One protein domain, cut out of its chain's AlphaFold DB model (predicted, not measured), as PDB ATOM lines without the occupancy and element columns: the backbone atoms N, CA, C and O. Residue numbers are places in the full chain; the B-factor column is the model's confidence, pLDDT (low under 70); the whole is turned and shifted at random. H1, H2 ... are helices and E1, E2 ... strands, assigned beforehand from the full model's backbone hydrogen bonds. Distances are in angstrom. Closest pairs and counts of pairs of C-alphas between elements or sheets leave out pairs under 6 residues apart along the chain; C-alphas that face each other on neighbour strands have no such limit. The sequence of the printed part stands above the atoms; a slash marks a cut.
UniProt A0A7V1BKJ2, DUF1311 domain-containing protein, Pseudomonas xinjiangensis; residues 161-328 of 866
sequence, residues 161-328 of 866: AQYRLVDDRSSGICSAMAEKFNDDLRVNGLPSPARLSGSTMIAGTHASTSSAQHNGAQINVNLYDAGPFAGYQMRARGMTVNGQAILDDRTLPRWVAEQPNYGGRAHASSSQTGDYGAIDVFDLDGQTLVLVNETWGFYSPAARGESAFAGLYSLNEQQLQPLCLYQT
ATOM      1  N   ALA A 161     -10.663   2.567  49.656       87.50
ATOM      2  CA  ALA A 161     -11.689   1.557  49.459       87.50
ATOM      3  C   ALA A 161     -12.242   1.610  48.032       87.50
ATOM      4  O   ALA A 161     -12.262   2.659  47.391       87.50
ATOM      5  N   GLN A 162     -12.701   0.458  47.551       91.00
ATOM      6  CA  GLN A 162     -13.460   0.316  46.309       91.00
ATOM      7  C   GLN A 162     -14.174  -1.034  46.315       91.00
ATOM      8  O   GLN A 162     -13.632  -2.004  46.834       91.00
ATOM      9  N   TYR A 163     -15.340  -1.126  45.690       93.12
ATOM     10  CA  TYR A 163     -16.059  -2.368  45.435       93.12
ATOM     11  C   TYR A 163     -15.600  -2.937  44.096       93.12
ATOM     12  O   TYR A 163     -15.996  -2.453  43.034       93.12
ATOM     13  N   ARG A 164     -14.742  -3.959  44.140       92.81
ATOM     14  CA  ARG A 164     -14.265  -4.678  42.953       92.81
ATOM     15  C   ARG A 164     -14.981  -6.017  42.834       92.81
ATOM     16  O   ARG A 164     -14.911  -6.824  43.753       92.81
ATOM     17  N   LEU A 165     -15.622  -6.269  41.696       94.25
ATOM     18  CA  LEU A 165     -16.302  -7.535  41.420       94.25
ATOM     19  C   LEU A 165     -15.320  -8.722  41.424       94.25
ATOM     20  O   LEU A 165     -14.256  -8.651  40.803       94.25
ATOM     21  N   VAL A 166     -15.691  -9.790  42.133       92.19
ATOM     22  CA  VAL A 166     -14.936 -11.049  42.269       92.19
ATOM     23  C   VAL A 166     -15.728 -12.229  41.719       92.19
ATOM     24  O   VAL A 166     -15.170 -13.023  40.970       92.19
ATOM     25  N   ASP A 167     -17.012 -12.324  42.066       93.56
ATOM     26  CA  ASP A 167     -17.917 -13.387  41.618       93.56
ATOM     27  C   ASP A 167     -19.257 -12.768  41.196       93.56
ATOM     28  O   ASP A 167     -19.791 -11.905  41.899       93.56
ATOM     29  N   ASP A 168     -19.783 -13.204  40.052       94.88
ATOM     30  CA  ASP A 168     -21.078 -12.787  39.507       94.88
ATOM     31  C   ASP A 168     -21.907 -14.038  39.202       94.88
ATOM     32  O   ASP A 168     -21.671 -14.751  38.226       94.88
ATOM     33  N   ARG A 169     -22.880 -14.307  40.073       94.31
ATOM     34  CA  ARG A 169     -23.859 -15.396  39.945       94.31
ATOM     35  C   ARG A 169     -25.195 -14.900  39.396       94.31
ATOM     36  O   ARG A 169     -26.173 -15.645  39.374       94.31
ATOM     37  N   SER A 170     -25.255 -13.635  38.991       86.56
ATOM     38  CA  SER A 170     -26.455 -12.977  38.494       86.56
ATOM     39  C   SER A 170     -26.505 -12.971  36.963       86.56
ATOM     40  O   SER A 170     -25.535 -13.280  36.278       86.56
ATOM     41  N   SER A 171     -27.635 -12.549  36.392       75.31
ATOM     42  CA  SER A 171     -27.747 -12.248  34.958       75.31
ATOM     43  C   SER A 171     -27.343 -10.797  34.628       75.31
ATOM     44  O   SER A 171     -28.037 -10.135  33.857       75.31
ATOM     45  N   GLY A 172     -26.254 -10.288  35.224       79.38
ATOM     46  CA  GLY A 172     -25.586  -9.040  34.819       79.38
ATOM     47  C   GLY A 172     -25.811  -7.788  35.684       79.38
ATOM     48  O   GLY A 172     -25.511  -6.688  35.222       79.38
ATOM     49  N   ILE A 173     -26.314  -7.905  36.922       89.06
ATOM     50  CA  ILE A 173     -26.540  -6.733  37.802       89.06
ATOM     51  C   ILE A 173     -25.283  -6.301  38.576       89.06
ATOM     52  O   ILE A 173     -25.197  -5.161  39.038       89.06
ATOM     53  N   CYS A 174     -24.302  -7.194  38.734       95.44
ATOM     54  CA  CYS A 174     -23.241  -7.022  39.724       95.44
ATOM     55  C   CYS A 174     -22.254  -5.898  39.405       95.44
ATOM     56  O   CYS A 174     -21.883  -5.154  40.316       95.44
ATOM     57  N   SER A 175     -21.863  -5.735  38.138       94.62
ATOM     58  CA  SER A 175     -20.978  -4.643  37.709       94.62
ATOM     59  C   SER A 175     -21.639  -3.274  37.869       94.62
ATOM     60  O   SER A 175     -21.043  -2.372  38.448       94.62
ATOM     61  N   ALA A 176     -22.901  -3.138  37.445       93.25
ATOM     62  CA  ALA A 176     -23.653  -1.891  37.589       93.25
ATOM     63  C   ALA A 176     -23.844  -1.510  39.065       93.25
ATOM     64  O   ALA A 176     -23.758  -0.343  39.439       93.25
ATOM     65  N   MET A 177     -24.072  -2.502  39.929       94.81
ATOM     66  CA  MET A 177     -24.169  -2.264  41.364       94.81
ATOM     67  C   MET A 177     -22.822  -1.852  41.982       94.81
ATOM     68  O   MET A 177     -22.789  -0.948  42.814       94.81
ATOM     69  N   ALA A 178     -21.704  -2.451  41.554       95.19
ATOM     70  CA  ALA A 178     -20.373  -2.026  41.993       95.19
ATOM     71  C   ALA A 178     -20.098  -0.557  41.636       95.19
ATOM     72  O   ALA A 178     -19.592   0.190  42.470       95.19
ATOM     73  N   GLU A 179     -20.462  -0.129  40.423       95.06
ATOM     74  CA  GLU A 179     -20.357   1.272  39.998       95.06
ATOM     75  C   GLU A 179     -21.195   2.190  40.891       95.06
ATOM     76  O   GLU A 179     -20.667   3.169  41.412       95.06
ATOM     77  N   LYS A 180     -22.454   1.824  41.170       95.19
ATOM     78  CA  LYS A 180     -23.322   2.575  42.093       95.19
ATOM     79  C   LYS A 180     -22.704   2.726  43.489       95.19
ATOM     80  O   LYS A 180     -22.722   3.825  44.042       95.19
ATOM     81  N   PHE A 181     -22.132   1.659  44.053       95.19
ATOM     82  CA  PHE A 181     -21.462   1.726  45.357       95.19
ATOM     83  C   PHE A 181     -20.176   2.556  45.322       95.19
ATOM     84  O   PHE A 181     -19.927   3.316  46.252       95.19
ATOM     85  N   ASN A 182     -19.372   2.452  44.262       94.81
ATOM     86  CA  ASN A 182     -18.153   3.249  44.105       94.81
ATOM     87  C   ASN A 182     -18.451   4.738  43.868       94.81
ATOM     88  O   ASN A 182     -17.705   5.606  44.326       94.81
ATOM     89  N   ASP A 183     -19.557   5.051  43.196       94.69
ATOM     90  CA  ASP A 183     -20.034   6.420  43.035       94.69
ATOM     91  C   ASP A 183     -20.503   7.011  44.361       94.69
ATOM     92  O   ASP A 183     -20.089   8.120  44.710       94.69
ATOM     93  N   ASP A 184     -21.294   6.264  45.138       93.69
ATOM     94  CA  ASP A 184     -21.673   6.674  46.491       93.69
ATOM     95  C   ASP A 184     -20.437   6.814  47.393       93.69
ATOM     96  O   ASP A 184     -20.320   7.809  48.105       93.69
ATOM     97  N   LEU A 185     -19.454   5.908  47.278       92.19
ATOM     98  CA  LEU A 185     -18.185   5.966  48.011       92.19
ATOM     99  C   LEU A 185     -17.430   7.270  47.768       92.19
ATOM    100  O   LEU A 185     -16.976   7.950  48.688       92.19
ATOM    101  N   ARG A 186     -17.328   7.644  46.496       92.06
ATOM    102  CA  ARG A 186     -16.645   8.854  46.048       92.06
ATOM    103  C   ARG A 186     -17.346  10.126  46.524       92.06
ATOM    104  O   ARG A 186     -16.693  11.166  46.636       92.06
ATOM    105  N   VAL A 187     -18.662  10.089  46.747       89.81
ATOM    106  CA  VAL A 187     -19.478  11.244  47.170       89.81
ATOM    107  C   VAL A 187     -19.589  11.353  48.682       89.81
ATOM    108  O   VAL A 187     -19.345  12.435  49.213       89.81
ATOM    109  N   ASN A 188     -19.917  10.255  49.351       87.62
ATOM    110  CA  ASN A 188     -20.395  10.236  50.728       87.62
ATOM    111  C   ASN A 188     -19.489   9.445  51.686       87.62
ATOM    112  O   ASN A 188     -19.786   9.392  52.875       87.62
ATOM    113  N   GLY A 189     -18.407   8.821  51.208       88.50
ATOM    114  CA  GLY A 189     -17.572   7.965  52.051       88.50
ATOM    115  C   GLY A 189     -18.174   6.568  52.203       88.50
ATOM    116  O   GLY A 189     -18.339   5.872  51.218       88.50
ATOM    117  N   LEU A 190     -18.460   6.088  53.413       84.56
ATOM    118  CA  LEU A 190     -18.950   4.710  53.608       84.56
ATOM    119  C   LEU A 190     -20.245   4.443  52.810       84.56
ATOM    120  O   LEU A 190     -21.247   5.105  53.100       84.56
ATOM    121  N   PRO A 191     -20.273   3.501  51.842       88.62
ATOM    122  CA  PRO A 191     -21.433   3.342  50.967       88.62
ATOM    123  C   PRO A 191     -22.668   2.821  51.692       88.62
ATOM    124  O   PRO A 191     -22.567   1.964  52.568       88.62
ATOM    125  N   SER A 192     -23.844   3.307  51.294       91.88
ATOM    126  CA  SER A 192     -25.121   2.886  51.874       91.88
ATOM    127  C   SER A 192     -26.169   2.631  50.790       91.88
ATOM    128  O   SER A 192     -26.413   3.521  49.968       91.88
ATOM    129  N   PRO A 193     -26.864   1.475  50.815       94.19
ATOM    130  CA  PRO A 193     -27.986   1.219  49.913       94.19
ATOM    131  C   PRO A 193     -29.071   2.300  49.980       94.19
ATOM    132  O   PRO A 193     -29.648   2.644  48.953       94.19
ATOM    133  N   ALA A 194     -29.271   2.920  51.149       93.06
ATOM    134  CA  ALA A 194     -30.276   3.961  51.374       93.06
ATOM    135  C   ALA A 194     -30.126   5.192  50.461       93.06
ATOM    136  O   ALA A 194     -31.083   5.942  50.276       93.06
ATOM    137  N   ARG A 195     -28.926   5.427  49.910       93.88
ATOM    138  CA  ARG A 195     -28.633   6.559  49.015       93.88
ATOM    139  C   ARG A 195     -28.668   6.187  47.536       93.88
ATOM    140  O   ARG A 195     -28.482   7.053  46.681       93.88
ATOM    141  N   LEU A 196     -28.915   4.921  47.211       93.50
ATOM    142  CA  LEU A 196     -29.032   4.482  45.830       93.50
ATOM    143  C   LEU A 196     -30.380   4.911  45.248       93.50
ATOM    144  O   LEU A 196     -31.437   4.715  45.845       93.50
ATOM    145  N   SER A 197     -30.351   5.457  44.033       90.12
ATOM    146  CA  SER A 197     -31.576   5.804  43.309       90.12
ATOM    147  C   SER A 197     -32.462   4.569  43.117       90.12
ATOM    148  O   SER A 197     -31.992   3.562  42.587       90.12
ATOM    149  N   GLY A 198     -33.735   4.680  43.509       90.31
ATOM    150  CA  GLY A 198     -34.725   3.596  43.436       90.31
ATOM    151  C   GLY A 198     -34.692   2.617  44.614       90.31
ATOM    152  O   GLY A 198     -35.470   1.666  44.615       90.31
ATOM    153  N   SER A 199     -33.819   2.831  45.607       95.31
ATOM    154  CA  SER A 199     -33.739   1.978  46.794       95.31
ATOM    155  C   SER A 199     -34.738   2.386  47.879       95.31
ATOM    156  O   SER A 199     -34.981   3.571  48.100       95.31
ATOM    157  N   THR A 200     -35.296   1.401  48.586       95.88
ATOM    158  CA  THR A 200     -36.047   1.595  49.836       95.88
ATOM    159  C   THR A 200     -35.509   0.660  50.914       95.88
ATOM    160  O   THR A 200     -35.519  -0.557  50.742       95.88
ATOM    161  N   MET A 201     -35.045   1.211  52.037       96.81
ATOM    162  CA  MET A 201     -34.555   0.416  53.170       96.81
ATOM    163  C   MET A 201     -35.706  -0.290  53.893       96.81
ATOM    164  O   MET A 201     -36.722   0.335  54.185       96.81
ATOM    165  N   ILE A 202     -35.516  -1.568  54.228       96.19
ATOM    166  CA  ILE A 202     -36.497  -2.393  54.947       96.19
ATOM    167  C   ILE A 202     -36.079  -2.579  56.406       96.19
ATOM    168  O   ILE A 202     -36.817  -2.218  57.318       96.19
ATOM    169  N   ALA A 203     -34.890  -3.140  56.632       96.69
ATOM    170  CA  ALA A 203     -34.331  -3.368  57.960       96.69
ATOM    171  C   ALA A 203     -32.809  -3.501  57.872       96.69
ATOM    172  O   ALA A 203     -32.294  -4.033  56.892       96.69
ATOM    173  N   GLY A 204     -32.073  -3.070  58.893       95.31
ATOM    174  CA  GLY A 204     -30.622  -3.249  58.918       95.31
ATOM    175  C   GLY A 204     -29.853  -2.081  59.503       95.31
ATOM    176  O   GLY A 204     -30.396  -1.264  60.238       95.31
ATOM    177  N   THR A 205     -28.564  -2.046  59.186       93.06
ATOM    178  CA  THR A 205     -27.567  -1.164  59.812       93.06
ATOM    179  C   THR A 205     -27.790   0.297  59.441       93.06
ATOM    180  O   THR A 205     -27.664   1.172  60.290       93.06
ATOM    181  N   HIS A 206     -28.168   0.548  58.189       92.12
ATOM    182  CA  HIS A 206     -28.465   1.880  57.663       92.12
ATOM    183  C   HIS A 206     -29.971   2.162  57.548       92.12
ATOM    184  O   HIS A 206     -30.370   3.173  56.972       92.12
ATOM    185  N   ALA A 207     -30.824   1.266  58.052       93.06
ATOM    186  CA  ALA A 207     -32.267   1.466  58.085       93.06
ATOM    187  C   ALA A 207     -32.694   2.166  59.385       93.06
ATOM    188  O   ALA A 207     -31.990   2.135  60.392       93.06
ATOM    189  N   SER A 208     -33.895   2.748  59.396       90.38
ATOM    190  CA  SER A 208     -34.479   3.328  60.616       90.38
ATOM    191  C   SER A 208     -34.836   2.281  61.675       90.38
ATOM    192  O   SER A 208     -35.013   2.620  62.843       90.38
ATOM    193  N   THR A 209     -34.985   1.015  61.277       94.12
ATOM    194  CA  THR A 209     -35.308  -0.104  62.165       94.12
ATOM    195  C   THR A 209     -34.436  -1.318  61.847       94.12
ATOM    196  O   THR A 209     -34.052  -1.564  60.706       94.12
ATOM    197  N   SER A 210     -34.143  -2.129  62.863       94.69
ATOM    198  CA  SER A 210     -33.487  -3.433  62.694       94.69
ATOM    199  C   SER A 210     -34.477  -4.560  62.380       94.69
ATOM    200  O   SER A 210     -34.071  -5.693  62.134       94.69
ATOM    201  N   SER A 211     -35.778  -4.266  62.389       95.56
ATOM    202  CA  SER A 211     -36.859  -5.226  62.190       95.56
ATOM    203  C   SER A 211     -38.013  -4.589  61.421       95.56
ATOM    204  O   SER A 211     -38.356  -3.429  61.676       95.56
ATOM    205  N   ALA A 212     -38.605  -5.334  60.487       96.19
ATOM    206  CA  ALA A 212     -39.747  -4.886  59.694       96.19
ATOM    207  C   ALA A 212     -40.572  -6.066  59.159       96.19
ATOM    208  O   ALA A 212     -40.042  -7.148  58.899       96.19
ATOM    209  N   GLN A 213     -41.870  -5.830  58.957       95.06
ATOM    210  CA  GLN A 213     -42.738  -6.730  58.203       95.06
ATOM    211  C   GLN A 213     -42.644  -6.361  56.719       95.06
ATOM    212  O   GLN A 213     -42.962  -5.233  56.349       95.06
ATOM    213  N   HIS A 214     -42.243  -7.305  55.871       93.88
ATOM    214  CA  HIS A 214     -42.068  -7.084  54.434       93.88
ATOM    215  C   HIS A 214     -42.484  -8.316  53.636       93.88
ATOM    216  O   HIS A 214     -42.136  -9.433  54.008       93.88
ATOM    217  N   ASN A 215     -43.263  -8.132  52.565       89.00
ATOM    218  CA  ASN A 215     -43.759  -9.222  51.708       89.00
ATOM    219  C   ASN A 215     -44.359 -10.424  52.479       89.00
ATOM    220  O   ASN A 215     -44.192 -11.579  52.099       89.00
ATOM    221  N   GLY A 216     -45.063 -10.157  53.587       87.12
ATOM    222  CA  GLY A 216     -45.689 -11.196  54.418       87.12
ATOM    223  C   GLY A 216     -44.753 -11.903  55.408       87.12
ATOM    224  O   GLY A 216     -45.223 -12.763  56.151       87.12
ATOM    225  N   ALA A 217     -43.477 -11.518  55.485       91.56
ATOM    226  CA  ALA A 217     -42.504 -12.072  56.419       91.56
ATOM    227  C   ALA A 217     -41.976 -11.024  57.413       91.56
ATOM    228  O   ALA A 217     -41.794  -9.856  57.073       91.56
ATOM    229  N   GLN A 218     -41.690 -11.458  58.640       95.12
ATOM    230  CA  GLN A 218     -41.010 -10.647  59.646       95.12
ATOM    231  C   GLN A 218     -39.498 -10.801  59.471       95.12
ATOM    232  O   GLN A 218     -38.950 -11.872  59.737       95.12
ATOM    233  N   ILE A 219     -38.822  -9.732  59.067       95.50
ATOM    234  CA  ILE A 219     -37.371  -9.688  58.882       95.50
ATOM    235  C   ILE A 219     -36.738  -9.045  60.116       95.50
ATOM    236  O   ILE A 219     -37.205  -8.004  60.573       95.50
ATOM    237  N   ASN A 220     -35.671  -9.644  60.654       95.31
ATOM    238  CA  ASN A 220     -34.895  -9.073  61.759       95.31
ATOM    239  C   ASN A 220     -33.396  -9.169  61.479       95.31
ATOM    240  O   ASN A 220     -32.874 -10.267  61.306       95.31
ATOM    241  N   VAL A 221     -32.691  -8.044  61.530       95.06
ATOM    242  CA  VAL A 221     -31.228  -7.973  61.517       95.06
ATOM    243  C   VAL A 221     -30.729  -7.833  62.953       95.06
ATOM    244  O   VAL A 221     -31.169  -6.956  63.696       95.06
ATOM    245  N   ASN A 222     -29.809  -8.703  63.367       91.69
ATOM    246  CA  ASN A 222     -29.250  -8.673  64.716       91.69
ATOM    247  C   ASN A 222     -28.129  -7.627  64.800       91.69
ATOM    248  O   ASN A 222     -26.998  -7.906  64.388       91.69
ATOM    249  N   LEU A 223     -28.473  -6.440  65.310       90.88
ATOM    250  CA  LEU A 223     -27.555  -5.330  65.570       90.88
ATOM    251  C   LEU A 223     -27.214  -5.234  67.055       90.88
ATOM    252  O   LEU A 223     -28.086  -5.401  67.908       90.88
ATOM    253  N   TYR A 224     -25.962  -4.910  67.368       87.50
ATOM    254  CA  TYR A 224     -25.511  -4.766  68.751       87.50
ATOM    255  C   TYR A 224     -24.273  -3.861  68.873       87.50
ATOM    256  O   TYR A 224     -23.554  -3.649  67.896       87.50
ATOM    257  N   ASP A 225     -24.012  -3.354  70.082       86.25
ATOM    258  CA  ASP A 225     -22.760  -2.665  70.424       86.25
ATOM    259  C   ASP A 225     -21.639  -3.700  70.627       86.25
ATOM    260  O   ASP A 225     -21.671  -4.526  71.553       86.25
ATOM    261  N   ALA A 226     -20.634  -3.661  69.750       84.75
ATOM    262  CA  ALA A 226     -19.545  -4.632  69.747       84.75
ATOM    263  C   ALA A 226     -18.551  -4.480  70.911       84.75
ATOM    264  O   ALA A 226     -17.817  -5.423  71.235       84.75
ATOM    265  N   GLY A 227     -18.606  -3.364  71.638       85.50
ATOM    266  CA  GLY A 227     -17.756  -3.096  72.788       85.50
ATOM    267  C   GLY A 227     -16.352  -2.599  72.413       85.50
ATOM    268  O   GLY A 227     -16.089  -2.224  71.266       85.50
ATOM    269  N   PRO A 228     -15.410  -2.599  73.374       82.25
ATOM    270  CA  PRO A 228     -14.142  -1.875  73.248       82.25
ATOM    271  C   PRO A 228     -13.199  -2.426  72.171       82.25
ATOM    272  O   PRO A 228     -12.431  -1.668  71.596       82.25
ATOM    273  N   PHE A 229     -13.278  -3.719  71.846       82.44
ATOM    274  CA  PHE A 229     -12.452  -4.356  70.802       82.44
ATOM    275  C   PHE A 229     -13.013  -4.184  69.383       82.44
ATOM    276  O   PHE A 229     -12.632  -4.899  68.461       82.44
ATOM    277  N   ALA A 230     -13.959  -3.265  69.227       85.19
ATOM    278  CA  ALA A 230     -14.536  -2.863  67.955       85.19
ATOM    279  C   ALA A 230     -14.927  -1.375  67.982       85.19
ATOM    280  O   ALA A 230     -15.857  -0.975  67.285       85.19
ATOM    281  N   GLY A 231     -14.271  -0.571  68.832       83.56
ATOM    282  CA  GLY A 231     -14.524   0.868  68.940       83.56
ATOM    283  C   GLY A 231     -15.963   1.229  69.330       83.56
ATOM    284  O   GLY A 231     -16.426   2.310  68.976       83.56
ATOM    285  N   TYR A 232     -16.693   0.322  69.994       86.06
ATOM    286  CA  TYR A 232     -18.127   0.454  70.297       86.06
ATOM    287  C   TYR A 232     -19.004   0.736  69.061       86.06
ATOM    288  O   TYR A 232     -20.057   1.381  69.138       86.06
ATOM    289  N   GLN A 233     -18.562   0.271  67.888       86.62
ATOM    290  CA  GLN A 233     -19.342   0.372  66.662       86.62
ATOM    291  C   GLN A 233     -20.593  -0.511  66.769       86.62
ATOM    292  O   GLN A 233     -20.559  -1.603  67.344       86.62
ATOM    293  N   MET A 234     -21.694  -0.038  66.183       88.19
ATOM    294  CA  MET A 234     -22.856  -0.892  65.952       88.19
ATOM    295  C   MET A 234     -22.489  -1.890  64.859       88.19
ATOM    296  O   MET A 234     -22.091  -1.495  63.765       88.19
ATOM    297  N   ARG A 235     -22.575  -3.178  65.178       88.94
ATOM    298  CA  ARG A 235     -22.206  -4.283  64.286       88.94
ATOM    299  C   ARG A 235     -23.397  -5.184  64.034       88.94
ATOM    300  O   ARG A 235     -24.324  -5.230  64.843       88.94
ATOM    301  N   ALA A 236     -23.338  -5.940  62.945       91.88
ATOM    302  CA  ALA A 236     -24.373  -6.890  62.569       91.88
ATOM    303  C   ALA A 236     -23.832  -8.323  62.625       91.88
ATOM    304  O   ALA A 236     -22.732  -8.588  62.151       91.88
ATOM    305  N   ARG A 237     -24.580  -9.271  63.196       87.56
ATOM    306  CA  ARG A 237     -24.111 -10.672  63.335       87.56
ATOM    307  C   ARG A 237     -24.864 -11.693  62.496       87.56
ATOM    308  O   ARG A 237     -24.414 -12.822  62.335       87.56
ATOM    309  N   GLY A 238     -26.027 -11.314  61.986       91.44
ATOM    310  CA  GLY A 238     -26.890 -12.213  61.241       91.44
ATOM    311  C   GLY A 238     -28.276 -11.635  61.032       91.44
ATOM    312  O   GLY A 238     -28.566 -10.513  61.458       91.44
ATOM    313  N   MET A 239     -29.144 -12.424  60.407       93.94
ATOM    314  CA  MET A 239     -30.556 -12.083  60.272       93.94
ATOM    315  C   MET A 239     -31.466 -13.303  60.377       93.94
ATOM    316  O   MET A 239     -31.075 -14.435  60.060       93.94
ATOM    317  N   THR A 240     -32.708 -13.043  60.774       94.06
ATOM    318  CA  THR A 240     -33.788 -14.024  60.794       94.06
ATOM    319  C   THR A 240     -34.963 -13.578  59.932       94.06
ATOM    320  O   THR A 240     -35.243 -12.385  59.810       94.06
ATOM    321  N   VAL A 241     -35.675 -14.555  59.372       94.56
ATOM    322  CA  VAL A 241     -36.964 -14.365  58.697       94.56
ATOM    323  C   VAL A 241     -37.986 -15.276  59.360       94.56
ATOM    324  O   VAL A 241     -37.790 -16.487  59.439       94.56
ATOM    325  N   ASN A 242     -39.063 -14.695  59.891       93.31
ATOM    326  CA  ASN A 242     -40.062 -15.389  60.714       93.31
ATOM    327  C   ASN A 242     -39.428 -16.173  61.886       93.31
ATOM    328  O   ASN A 242     -39.859 -17.273  62.222       93.31
ATOM    329  N   GLY A 243     -38.366 -15.622  62.487       89.31
ATOM    330  CA  GLY A 243     -37.641 -16.232  63.609       89.31
ATOM    331  C   GLY A 243     -36.619 -17.309  63.222       89.31
ATOM    332  O   GLY A 243     -35.814 -17.698  64.064       89.31
ATOM    333  N   GLN A 244     -36.581 -17.750  61.962       90.94
ATOM    334  CA  GLN A 244     -35.575 -18.688  61.464       90.94
ATOM    335  C   GLN A 244     -34.324 -17.936  61.006       90.94
ATOM    336  O   GLN A 244     -34.420 -17.006  60.207       90.94
ATOM    337  N   ALA A 245     -33.145 -18.335  61.488       91.38
ATOM    338  CA  ALA A 245     -31.879 -17.767  61.029       91.38
ATOM    339  C   ALA A 245     -31.616 -18.151  59.566       91.38
ATOM    340  O   ALA A 245     -31.578 -19.336  59.231       91.38
ATOM    341  N   ILE A 246     -31.422 -17.145  58.712       93.00
ATOM    342  CA  ILE A 246     -31.087 -17.330  57.289       93.00
ATOM    343  C   ILE A 246     -29.678 -16.825  56.954       93.00
ATOM    344  O   ILE A 246     -29.112 -17.217  55.938       93.00
ATOM    345  N   LEU A 247     -29.099 -15.990  57.824       91.88
ATOM    346  CA  LEU A 247     -27.747 -15.454  57.696       91.88
ATOM    347  C   LEU A 247     -27.069 -15.387  59.066       91.88
ATOM    348  O   LEU A 247     -27.672 -14.919  60.031       91.88
ATOM    349  N   ASP A 248     -25.810 -15.813  59.122       89.56
ATOM    350  CA  ASP A 248     -24.919 -15.720  60.285       89.56
ATOM    351  C   ASP A 248     -23.503 -15.243  59.895       89.56
ATOM    352  O   ASP A 248     -23.192 -15.031  58.716       89.56
ATOM    353  N   ASP A 249     -22.616 -15.124  60.881       83.44
ATOM    354  CA  ASP A 249     -21.210 -14.708  60.772       83.44
ATOM    355  C   ASP A 249     -20.319 -15.632  59.917       83.44
ATOM    356  O   ASP A 249     -19.156 -15.327  59.669       83.44
ATOM    357  N   ARG A 250     -20.856 -16.749  59.414       84.00
ATOM    358  CA  ARG A 250     -20.146 -17.701  58.543       84.00
ATOM    359  C   ARG A 250     -20.675 -17.691  57.114       84.00
ATOM    360  O   ARG A 250     -20.142 -18.378  56.249       84.00
ATOM    361  N   THR A 251     -21.766 -16.976  56.857       88.81
ATOM    362  CA  THR A 251     -22.463 -17.007  55.569       88.81
ATOM    363  C   THR A 251     -21.641 -16.370  54.446       88.81
ATOM    364  O   THR A 251     -21.441 -17.011  53.418       88.81
ATOM    365  N   LEU A 252     -21.098 -15.167  54.646       90.12
ATOM    366  CA  LEU A 252     -20.216 -14.528  53.664       90.12
ATOM    367  C   LEU A 252     -18.820 -15.184  53.606       90.12
ATOM    368  O   LEU A 252     -18.383 -15.502  52.500       90.12
ATOM    369  N   PRO A 253     -18.142 -15.493  54.734       86.69
ATOM    370  CA  PRO A 253     -16.846 -16.178  54.707       86.69
ATOM    371  C   PRO A 253     -16.850 -17.504  53.941       86.69
ATOM    372  O   PRO A 253     -15.877 -17.818  53.263       86.69
ATOM    373  N   ARG A 254     -17.959 -18.258  53.989       85.00
ATOM    374  CA  ARG A 254     -18.147 -19.468  53.174       85.00
ATOM    375  C   ARG A 254     -18.024 -19.188  51.684       85.00
ATOM    376  O   ARG A 254     -17.280 -19.879  51.001       85.00
ATOM    377  N   TRP A 255     -18.718 -18.163  51.203       89.44
ATOM    378  CA  TRP A 255     -18.672 -17.779  49.797       89.44
ATOM    379  C   TRP A 255     -17.289 -17.250  49.392       89.44
ATOM    380  O   TRP A 255     -16.794 -17.555  48.309       89.44
ATOM    381  N   VAL A 256     -16.619 -16.517  50.284       87.38
ATOM    382  CA  VAL A 256     -15.237 -16.062  50.071       87.38
ATOM    383  C   VAL A 256     -14.269 -17.246  49.948       87.38
ATOM    384  O   VAL A 256     -13.399 -17.229  49.082       87.38
ATOM    385  N   ALA A 257     -14.436 -18.292  50.762       83.88
ATOM    386  CA  ALA A 257     -13.591 -19.487  50.734       83.88
ATOM    387  C   ALA A 257     -13.726 -20.319  49.441       83.88
ATOM    388  O   ALA A 257     -12.870 -21.157  49.161       83.88
ATOM    389  N   GLU A 258     -14.770 -20.087  48.637       86.44
ATOM    390  CA  GLU A 258     -14.925 -20.691  47.305       86.44
ATOM    391  C   GLU A 258     -14.026 -20.022  46.246       86.44
ATOM    392  O   GLU A 258     -13.802 -20.592  45.178       86.44
ATOM    393  N   GLN A 259     -13.494 -18.826  46.525       85.44
ATOM    394  CA  GLN A 259     -12.729 -18.043  45.556       85.44
ATOM    395  C   GLN A 259     -11.256 -18.472  45.485       85.44
ATOM    396  O   GLN A 259     -10.648 -18.809  46.506       85.44
ATOM    397  N   PRO A 260     -10.614 -18.405  44.304       76.25
ATOM    398  CA  PRO A 260      -9.180 -18.648  44.198       76.25
ATOM    399  C   PRO A 260      -8.396 -17.598  45.002       76.25
ATOM    400  O   PRO A 260      -8.709 -16.412  44.967       76.25
ATOM    401  N   ASN A 261      -7.334 -18.024  45.693       66.94
ATOM    402  CA  ASN A 261      -6.446 -17.143  46.467       66.94
ATOM    403  C   ASN A 261      -7.149 -16.324  47.573       66.94
ATOM    404  O   ASN A 261      -6.721 -15.211  47.871       66.94
ATOM    405  N   TYR A 262      -8.157 -16.888  48.252       66.69
ATOM    406  CA  TYR A 262      -8.854 -16.268  49.399       66.69
ATOM    407  C   TYR A 262      -7.955 -15.951  50.625       66.69
ATOM    408  O   TYR A 262      -8.426 -15.440  51.645       66.69
ATOM    409  N   GLY A 263      -6.647 -16.224  50.529       59.75
ATOM    410  CA  GLY A 263      -5.628 -15.777  51.481       59.75
ATOM    411  C   GLY A 263      -5.498 -16.640  52.735       59.75
ATOM    412  O   GLY A 263      -5.031 -16.145  53.750       59.75
ATOM    413  N   GLY A 264      -5.932 -17.906  52.698       57.22
ATOM    414  CA  GLY A 264      -5.858 -18.818  53.851       57.22
ATOM    415  C   GLY A 264      -6.934 -18.585  54.922       57.22
ATOM    416  O   GLY A 264      -6.908 -19.224  55.973       57.22
ATOM    417  N   ARG A 265      -7.908 -17.704  54.663       60.31
ATOM    418  CA  ARG A 265      -9.066 -17.467  55.538       60.31
ATOM    419  C   ARG A 265     -10.054 -18.616  55.497       60.31
ATOM    420  O   ARG A 265     -10.920 -18.670  54.633       60.31
ATOM    421  N   ALA A 266      -9.917 -19.544  56.430       52.50
ATOM    422  CA  ALA A 266     -10.714 -20.750  56.362       52.50
ATOM    423  C   ALA A 266     -12.124 -20.597  56.986       52.50
ATOM    424  O   ALA A 266     -13.047 -21.186  56.435       52.50
ATOM    425  N   HIS A 267     -12.357 -19.830  58.076       55.34
ATOM    426  CA  HIS A 267     -13.534 -20.148  58.926       55.34
ATOM    427  C   HIS A 267     -14.281 -19.069  59.751       55.34
ATOM    428  O   HIS A 267     -15.151 -19.466  60.524       55.34
ATOM    429  N   ALA A 268     -14.058 -17.753  59.644       57.06
ATOM    430  CA  ALA A 268     -14.859 -16.788  60.430       57.06
ATOM    431  C   ALA A 268     -14.994 -15.418  59.756       57.06
ATOM    432  O   ALA A 268     -14.091 -15.031  59.010       57.06
ATOM    433  N   SER A 269     -16.091 -14.690  60.040       57.00
ATOM    434  CA  SER A 269     -16.204 -13.264  59.703       57.00
ATOM    435  C   SER A 269     -14.956 -12.566  60.205       57.00
ATOM    436  O   SER A 269     -14.575 -12.729  61.370       57.00
ATOM    437  N   SER A 270     -14.288 -11.836  59.319       58.75
ATOM    438  CA  SER A 270     -13.018 -11.233  59.664       58.75
ATOM    439  C   SER A 270     -13.285  -9.944  60.454       58.75
ATOM    440  O   SER A 270     -13.430  -8.834  59.946       58.75
ATOM    441  N   SER A 271     -13.444 -10.120  61.759       68.12
ATOM    442  CA  SER A 271     -13.331  -9.079  62.773       68.12
ATOM    443  C   SER A 271     -12.840  -9.742  64.062       68.12
ATOM    444  O   SER A 271     -13.023 -10.946  64.264       68.12
ATOM    445  N   GLN A 272     -12.199  -8.990  64.962       69.19
ATOM    446  CA  GLN A 272     -11.822  -9.537  66.278       69.19
ATOM    447  C   GLN A 272     -13.037 -10.043  67.080       69.19
ATOM    448  O   GLN A 272     -12.877 -10.835  68.008       69.19
ATOM    449  N   THR A 273     -14.242  -9.597  66.717       75.56
ATOM    450  CA  THR A 273     -15.512  -9.897  67.380       75.56
ATOM    451  C   THR A 273     -16.386 -10.911  66.631       75.56
ATOM    452  O   THR A 273     -17.432 -11.284  67.162       75.56
ATOM    453  N   GLY A 274     -15.962 -11.397  65.455       80.31
ATOM    454  CA  GLY A 274     -16.690 -12.393  64.658       80.31
ATOM    455  C   GLY A 274     -18.028 -11.882  64.115       80.31
ATOM    456  O   GLY A 274     -19.031 -12.586  64.163       80.31
ATOM    457  N   ASP A 275     -18.064 -10.633  63.656       86.69
ATOM    458  CA  ASP A 275     -19.262  -9.931  63.187       86.69
ATOM    459  C   ASP A 275     -19.020  -9.166  61.878       86.69
ATOM    460  O   ASP A 275     -17.889  -9.057  61.403       86.69
ATOM    461  N   TYR A 276     -20.096  -8.678  61.263       89.94
ATOM    462  CA  TYR A 276     -20.069  -7.866  60.051       89.94
ATOM    463  C   TYR A 276     -20.138  -6.378  60.379       89.94
ATOM    464  O   TYR A 276     -20.733  -5.958  61.378       89.94
ATOM    465  N   GLY A 277     -19.561  -5.570  59.487       89.12
ATOM    466  CA  GLY A 277     -19.642  -4.116  59.565       89.12
ATOM    467  C   GLY A 277     -21.070  -3.632  59.378       89.12
ATOM    468  O   GLY A 277     -21.524  -2.798  60.152       89.12
ATOM    469  N   ALA A 278     -21.778  -4.209  58.405       92.88
ATOM    470  CA  ALA A 278     -23.186  -3.931  58.168       92.88
ATOM    471  C   ALA A 278     -23.901  -5.132  57.537       92.88
ATOM    472  O   ALA A 278     -23.325  -5.882  56.747       92.88
ATOM    473  N   ILE A 279     -25.183  -5.266  57.870       96.06
ATOM    474  CA  ILE A 279     -26.178  -6.024  57.110       96.06
ATOM    475  C   ILE A 279     -27.334  -5.069  56.823       96.06
ATOM    476  O   ILE A 279     -27.873  -4.468  57.758       96.06
ATOM    477  N   ASP A 280     -27.719  -4.966  55.557       97.44
ATOM    478  CA  ASP A 280     -28.792  -4.101  55.080       97.44
ATOM    479  C   ASP A 280     -29.745  -4.871  54.173       97.44
ATOM    480  O   ASP A 280     -29.323  -5.449  53.175       97.44
ATOM    481  N   VAL A 281     -31.033  -4.847  54.513       97.50
ATOM    482  CA  VAL A 281     -32.126  -5.382  53.699       97.50
ATOM    483  C   VAL A 281     -32.853  -4.210  53.058       97.50
ATOM    484  O   VAL A 281     -33.307  -3.299  53.757       97.50
ATOM    485  N   PHE A 282     -32.957  -4.218  51.734       97.31
ATOM    486  CA  PHE A 282     -33.534  -3.121  50.966       97.31
ATOM    487  C   PHE A 282     -34.196  -3.634  49.692       97.31
ATOM    488  O   PHE A 282     -33.755  -4.620  49.109       97.31
ATOM    489  N   ASP A 283     -35.231  -2.940  49.236       96.44
ATOM    490  CA  ASP A 283     -35.765  -3.139  47.896       96.44
ATOM    491  C   ASP A 283     -35.021  -2.246  46.905       96.44
ATOM    492  O   ASP A 283     -34.713  -1.087  47.202       96.44
ATOM    493  N   LEU A 284     -34.755  -2.775  45.715       94.00
ATOM    494  CA  LEU A 284     -34.273  -2.018  44.567       94.00
ATOM    495  C   LEU A 284     -34.954  -2.551  43.309       94.00
ATOM    496  O   LEU A 284     -34.910  -3.749  43.041       94.00
ATOM    497  N   ASP A 285     -35.601  -1.662  42.554       89.19
ATOM    498  CA  ASP A 285     -36.278  -1.993  41.292       89.19
ATOM    499  C   ASP A 285     -37.254  -3.193  41.407       89.19
ATOM    500  O   ASP A 285     -37.417  -3.988  40.483       89.19
ATOM    501  N   GLY A 286     -37.919  -3.330  42.563       87.56
ATOM    502  CA  GLY A 286     -38.900  -4.388  42.847       87.56
ATOM    503  C   GLY A 286     -38.316  -5.721  43.333       87.56
ATOM    504  O   GLY A 286     -39.073  -6.673  43.513       87.56
ATOM    505  N   GLN A 287     -37.001  -5.808  43.556       91.94
ATOM    506  CA  GLN A 287     -36.338  -6.973  44.148       91.94
ATOM    507  C   GLN A 287     -35.883  -6.682  45.576       91.94
ATOM    508  O   GLN A 287     -35.239  -5.661  45.818       91.94
ATOM    509  N   THR A 288     -36.149  -7.606  46.502       95.75
ATOM    510  CA  THR A 288     -35.622  -7.537  47.871       95.75
ATOM    511  C   THR A 288     -34.202  -8.092  47.905       95.75
ATOM    512  O   THR A 288     -33.960  -9.268  47.616       95.75
ATOM    513  N   LEU A 289     -33.256  -7.231  48.260       96.56
ATOM    514  CA  LEU A 289     -31.831  -7.510  48.301       96.56
ATOM    515  C   LEU A 289     -31.295  -7.419  49.729       96.56
ATOM    516  O   LEU A 289     -31.815  -6.697  50.581       96.56
ATOM    517  N   VAL A 290     -30.212  -8.151  49.967       97.50
ATOM    518  CA  VAL A 290     -29.434  -8.095  51.199       97.50
ATOM    519  C   VAL A 290     -27.988  -7.784  50.849       97.50
ATOM    520  O   VAL A 290     -27.346  -8.562  50.143       97.50
ATOM    521  N   LEU A 291     -27.460  -6.682  51.377       97.19
ATOM    522  CA  LEU A 291     -26.033  -6.371  51.336       97.19
ATOM    523  C   LEU A 291     -25.395  -6.717  52.683       97.19
ATOM    524  O   LEU A 291     -25.852  -6.268  53.733       97.19
ATOM    525  N   VAL A 292     -24.317  -7.496  52.641       95.25
ATOM    526  CA  VAL A 292     -23.494  -7.850  53.802       95.25
ATOM    527  C   VAL A 292     -22.097  -7.301  53.571       95.25
ATOM    528  O   VAL A 292     -21.438  -7.715  52.621       95.25
ATOM    529  N   ASN A 293     -21.641  -6.401  54.436       92.19
ATOM    530  CA  ASN A 293     -20.303  -5.815  54.367       92.19
ATOM    531  C   ASN A 293     -19.447  -6.315  55.535       92.19
ATOM    532  O   ASN A 293     -19.830  -6.168  56.701       92.19
ATOM    533  N   GLU A 294     -18.259  -6.849  55.247       88.75
ATOM    534  CA  GLU A 294     -17.239  -7.039  56.279       88.75
ATOM    535  C   GLU A 294     -16.774  -5.694  56.860       88.75
ATOM    536  O   GLU A 294     -16.991  -4.619  56.299       88.75
ATOM    537  N   THR A 295     -16.152  -5.758  58.036       85.69
ATOM    538  CA  THR A 295     -15.647  -4.573  58.735       85.69
ATOM    539  C   THR A 295     -14.421  -3.972  58.028       85.69
ATOM    540  O   THR A 295     -13.647  -4.690  57.394       85.69
ATOM    541  N   TRP A 296     -14.215  -2.658  58.181       80.38
ATOM    542  CA  TRP A 296     -12.974  -1.957  57.818       80.38
ATOM    543  C   TRP A 296     -12.308  -1.362  59.069       80.38
ATOM    544  O   TRP A 296     -12.971  -1.103  60.075       80.38
ATOM    545  N   GLY A 297     -10.993  -1.126  59.003       82.25
ATOM    546  CA  GLY A 297     -10.225  -0.441  60.049       82.25
ATOM    547  C   GLY A 297      -9.442  -1.348  61.008       82.25
ATOM    548  O   GLY A 297      -9.208  -2.525  60.731       82.25
ATOM    549  N   PHE A 298      -9.036  -0.794  62.153       85.62
ATOM    550  CA  PHE A 298      -8.081  -1.394  63.099       85.62
ATOM    551  C   PHE A 298      -8.453  -2.805  63.601       85.62
ATOM    552  O   PHE A 298      -7.582  -3.657  63.782       85.62
ATOM    553  N   TYR A 299      -9.745  -3.085  63.791       82.94
ATOM    554  CA  TYR A 299     -10.244  -4.366  64.315       82.94
ATOM    555  C   TYR A 299     -10.678  -5.369  63.222       82.94
ATOM    556  O   TYR A 299     -11.347  -6.359  63.525       82.94
ATOM    557  N   SER A 300     -10.292  -5.124  61.965       77.88
ATOM    558  CA  SER A 300     -10.765  -5.827  60.759       77.88
ATOM    559  C   SER A 300      -9.617  -6.516  59.977       77.88
ATOM    560  O   SER A 300      -8.446  -6.251  60.269       77.88
ATOM    561  N   PRO A 301      -9.899  -7.363  58.961       69.81
ATOM    562  CA  PRO A 301      -8.906  -7.983  58.067       69.81
ATOM    563  C   PRO A 301      -7.991  -6.958  57.419       69.81
ATOM    564  O   PRO A 301      -6.793  -7.202  57.266       69.81
ATOM    565  N   ALA A 302      -8.546  -5.789  57.096       68.44
ATOM    566  CA  ALA A 302      -7.824  -4.690  56.485       68.44
ATOM    567  C   ALA A 302      -6.576  -4.310  57.299       68.44
ATOM    568  O   ALA A 302      -5.504  -4.120  56.733       68.44
ATOM    569  N   ALA A 303      -6.666  -4.310  58.634       69.25
ATOM    570  CA  ALA A 303      -5.534  -4.025  59.516       69.25
ATOM    571  C   ALA A 303      -4.489  -5.151  59.600       69.25
ATOM    572  O   ALA A 303      -3.404  -4.938  60.138       69.25
ATOM    573  N   ARG A 304      -4.782  -6.333  59.050       72.12
ATOM    574  CA  ARG A 304      -3.885  -7.499  58.997       72.12
ATOM    575  C   ARG A 304      -3.326  -7.771  57.598       72.12
ATOM    576  O   ARG A 304      -2.618  -8.754  57.414       72.12
ATOM    577  N   GLY A 305      -3.629  -6.916  56.619       71.31
ATOM    578  CA  GLY A 305      -3.230  -7.121  55.222       71.31
ATOM    579  C   GLY A 305      -4.107  -8.120  54.464       71.31
ATOM    580  O   GLY A 305      -3.777  -8.497  53.343       71.31
ATOM    581  N   GLU A 306      -5.236  -8.523  55.046       75.50
ATOM    582  CA  GLU A 306      -6.259  -9.333  54.393       75.50
ATOM    583  C   GLU A 306      -7.292  -8.428  53.691       75.50
ATOM    584  O   GLU A 306      -7.586  -7.320  54.138       75.50
ATOM    585  N   SER A 307      -7.882  -8.885  52.583       79.81
ATOM    586  CA  SER A 307      -8.912  -8.114  51.863       79.81
ATOM    587  C   SER A 307     -10.284  -8.213  52.523       79.81
ATOM    588  O   SER A 307     -10.758  -9.321  52.720       79.81
ATOM    589  N   ALA A 308     -10.976  -7.114  52.791       85.31
ATOM    590  CA  ALA A 308     -12.394  -7.180  53.154       85.31
ATOM    591  C   ALA A 308     -13.263  -7.576  51.944       85.31
ATOM    592  O   ALA A 308     -12.879  -7.318  50.797       85.31
ATOM    593  N   PHE A 309     -14.423  -8.179  52.201       89.81
ATOM    594  CA  PHE A 309     -15.419  -8.528  51.190       89.81
ATOM    595  C   PHE A 309     -16.805  -7.945  51.486       89.81
ATOM    596  O   PHE A 309     -17.142  -7.591  52.617       89.81
ATOM    597  N   ALA A 310     -17.628  -7.880  50.444       93.81
ATOM    598  CA  ALA A 310     -19.054  -7.629  50.541       93.81
ATOM    599  C   ALA A 310     -19.835  -8.598  49.653       93.81
ATOM    600  O   ALA A 310     -19.454  -8.831  48.507       93.81
ATOM    601  N   GLY A 311     -20.928  -9.145  50.175       95.56
ATOM    602  CA  GLY A 311     -21.829 -10.031  49.445       95.56
ATOM    603  C   GLY A 311     -23.189  -9.380  49.229       95.56
ATOM    604  O   GLY A 311     -23.797  -8.897  50.183       95.56
ATOM    605  N   LEU A 312     -23.671  -9.397  47.989       97.31
ATOM    606  CA  LEU A 312     -25.042  -9.049  47.632       97.31
ATOM    607  C   LEU A 312     -25.839 -10.327  47.381       97.31
ATOM    608  O   LEU A 312     -25.405 -11.195  46.619       97.31
ATOM    609  N   TYR A 313     -27.018 -10.411  47.983       97.00
ATOM    610  CA  TYR A 313     -27.909 -11.561  47.905       97.00
ATOM    611  C   TYR A 313     -29.321 -11.119  47.516       97.00
ATOM    612  O   TYR A 313     -29.736 -10.020  47.882       97.00
ATOM    613  N   SER A 314     -30.080 -11.977  46.834       95.56
ATOM    614  CA  SER A 314     -31.539 -11.843  46.757       95.56
ATOM    615  C   SER A 314     -32.191 -12.568  47.926       95.56
ATOM    616  O   SER A 314     -31.728 -13.630  48.358       95.56
ATOM    617  N   LEU A 315     -33.283 -11.994  48.428       94.88
ATOM    618  CA  LEU A 315     -34.130 -12.603  49.442       94.88
ATOM    619  C   LEU A 315     -35.500 -12.918  48.837       94.88
ATOM    620  O   LEU A 315     -36.294 -12.015  48.584       94.88
ATOM    621  N   ASN A 316     -35.780 -14.208  48.652       89.06
ATOM    622  CA  ASN A 316     -37.074 -14.703  48.187       89.06
ATOM    623  C   ASN A 316     -37.691 -15.574  49.283       89.06
ATOM    624  O   ASN A 316     -37.174 -16.650  49.582       89.06
ATOM    625  N   GLU A 317     -38.786 -15.109  49.888       80.56
ATOM    626  CA  GLU A 317     -39.433 -15.752  51.042       80.56
ATOM    627  C   GLU A 317     -38.450 -15.974  52.213       80.56
ATOM    628  O   GLU A 317     -38.154 -15.043  52.956       80.56
ATOM    629  N   GLN A 318     -37.929 -17.195  52.379       81.75
ATOM    630  CA  GLN A 318     -36.944 -17.579  53.403       81.75
ATOM    631  C   GLN A 318     -35.609 -18.052  52.808       81.75
ATOM    632  O   GLN A 318     -34.766 -18.596  53.523       81.75
ATOM    633  N   GLN A 319     -35.402 -17.879  51.501       86.94
ATOM    634  CA  GLN A 319     -34.182 -18.285  50.814       86.94
ATOM    635  C   GLN A 319     -33.314 -17.075  50.488       86.94
ATOM    636  O   GLN A 319     -33.738 -16.152  49.793       86.94
ATOM    637  N   LEU A 320     -32.074 -17.126  50.970       92.81
ATOM    638  CA  LEU A 320     -31.030 -16.167  50.646       92.81
ATOM    639  C   LEU A 320     -30.159 -16.740  49.518       92.81
ATOM    640  O   LEU A 320     -29.496 -17.759  49.719       92.81
ATOM    641  N   GLN A 321     -30.161 -16.112  48.342       94.19
ATOM    642  CA  GLN A 321     -29.380 -16.572  47.186       94.19
ATOM    643  C   GLN A 321     -28.229 -15.599  46.881       94.19
ATOM    644  O   GLN A 321     -28.482 -14.405  46.722       94.19
ATOM    645  N   PRO A 322     -26.967 -16.066  46.800       95.50
ATOM    646  CA  PRO A 322     -25.826 -15.206  46.483       95.50
ATOM    647  C   PRO A 322     -25.896 -14.700  45.038       95.50
ATOM    648  O   PRO A 322     -26.073 -15.497  44.118       95.50
ATOM    649  N   LEU A 323     -25.722 -13.390  44.844       96.50
ATOM    650  CA  LEU A 323     -25.712 -12.733  43.531       96.50
ATOM    651  C   LEU A 323     -24.319 -12.216  43.172       96.50
ATOM    652  O   LEU A 323     -23.732 -12.670  42.198       96.50
ATOM    653  N   CYS A 324     -23.788 -11.285  43.969       97.19
ATOM    654  CA  CYS A 324     -22.519 -10.608  43.703       97.19
ATOM    655  C   CYS A 324     -21.555 -10.705  44.884       97.19
ATOM    656  O   CYS A 324     -21.943 -10.396  46.011       97.19
ATOM    657  N   LEU A 325     -20.297 -11.052  44.623       95.31
ATOM    658  CA  LEU A 325     -19.219 -10.952  45.604       95.31
ATOM    659  C   LEU A 325     -18.258  -9.844  45.194       95.31
ATOM    660  O   LEU A 325     -17.728  -9.848  44.080       95.31
ATOM    661  N   TYR A 326     -17.993  -8.927  46.117       93.81
ATOM    662  CA  TYR A 326     -17.064  -7.822  45.937       93.81
ATOM    663  C   TYR A 326     -15.901  -7.930  46.917       93.81
ATOM    664  O   TYR A 326     -16.100  -8.216  48.093       93.81
ATOM    665  N   GLN A 327     -14.695  -7.631  46.452       90.19
ATOM    666  CA  GLN A 327     -13.544  -7.326  47.297       90.19
ATOM    667  C   GLN A 327     -13.561  -5.821  47.586       90.19
ATOM    668  O   GLN A 327     -13.616  -5.031  46.643       90.19
ATOM    669  N   THR A 328     -13.548  -5.428  48.863       82.75
ATOM    670  CA  THR A 328     -13.898  -4.068  49.313       82.75
ATOM    671  C   THR A 328     -12.790  -3.285  50.030       82.75
ATOM    672  O   THR A 328     -13.015  -2.173  50.498       82.75
TER     673      THR A 328
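What this domain is: This is residues 161 to 328 of the 866 residues of the protein "DUF1311 domain-containing protein" of Pseudomonas xinjiangensis (UniProt A0A7V1BKJ2). The model is a sandwich of two twisted sheets, partly face to face: a larger sheet of six strands and a smaller one of four, with H1 on one face of the larger sheet and H2 on its opposite face. H3 is a short turn of helix at one end, in a region of loops. The printed part has 168 residues with three named helices and ten named strands, in the order E1 H1 E2 E3 E4 E5 E6 H2 E7 E8 H3 E9 E10; the class is mixed, helices and strands. The sheets run E1 E10 E9 E8 E7 E2 and E3 E4 E5 E6, both antiparallel. The whole is compact, with a radius of gyration of the C-alphas of 14.8 A and spans of 42 by 35 by 31 A.

Where its parts are: The larger sheet holds E1, residues 164 to 168, from C-alpha 164 at (-14.265, -4.678, 42.953); E10, residues 319 to 327, 23.6 A long, to C-alpha 327 at (-13.544, -7.326, 47.297); E9, residues 309 to 316, 22.7 A; E8, residues 287 to 293; E7, residues 278 to 284; and E2, residues 199 to 204. The smaller holds E3, residues 211 to 214; E4, residues 217 to 225, 26.0 A; E5, residues 234 to 241, 20.8 A; and E6, residues 244 to 248. H1 is residues 174 to 188, 20.7 A; H2 is 251 to 257; H3 is 301 to 304.

How they stand to each other: In the larger sheet, strongly twisted, N 312 and O 324 of the hairpin E9 and E10 are within hydrogen-bond range at 2.8 A. The smaller sheet is a meander, each strand the antiparallel neighbour of the one before; in its hairpin E4 and E5, N 240 and O 220 are 2.8 A apart. The facing parts of the two sheets are 10.1 A centre to centre, their planes 12 degrees apart. The closest C-alphas of E2 and E4 are those of Gly 204 and Val 221, 5.4 A; of E6 and E10, those of Ile 246 and Leu 320, 6.7 A. H1 has a height over the sheet of 8.5 A and lies over E10, only just across the strands at 62 degrees on the local plane. H2, at a height over the sheet of 8.6 A, is slantwise to E9 at 53 degrees on the local plane. Every O i to N i+4 pair is within hydrogen-bond range in H1, 2 of 3 in H2; H3 is too short for one.

The domain as a whole: The farthest C-alphas, of Gly 216 and Gly 305, are 42.7 A apart. The printed part has no cut. The link from H2 to E7, residues 258 to 277, is long. Mean pLDDT of the printed part is 87.8; residues 261 to 272 and 301 to 303 are under 70.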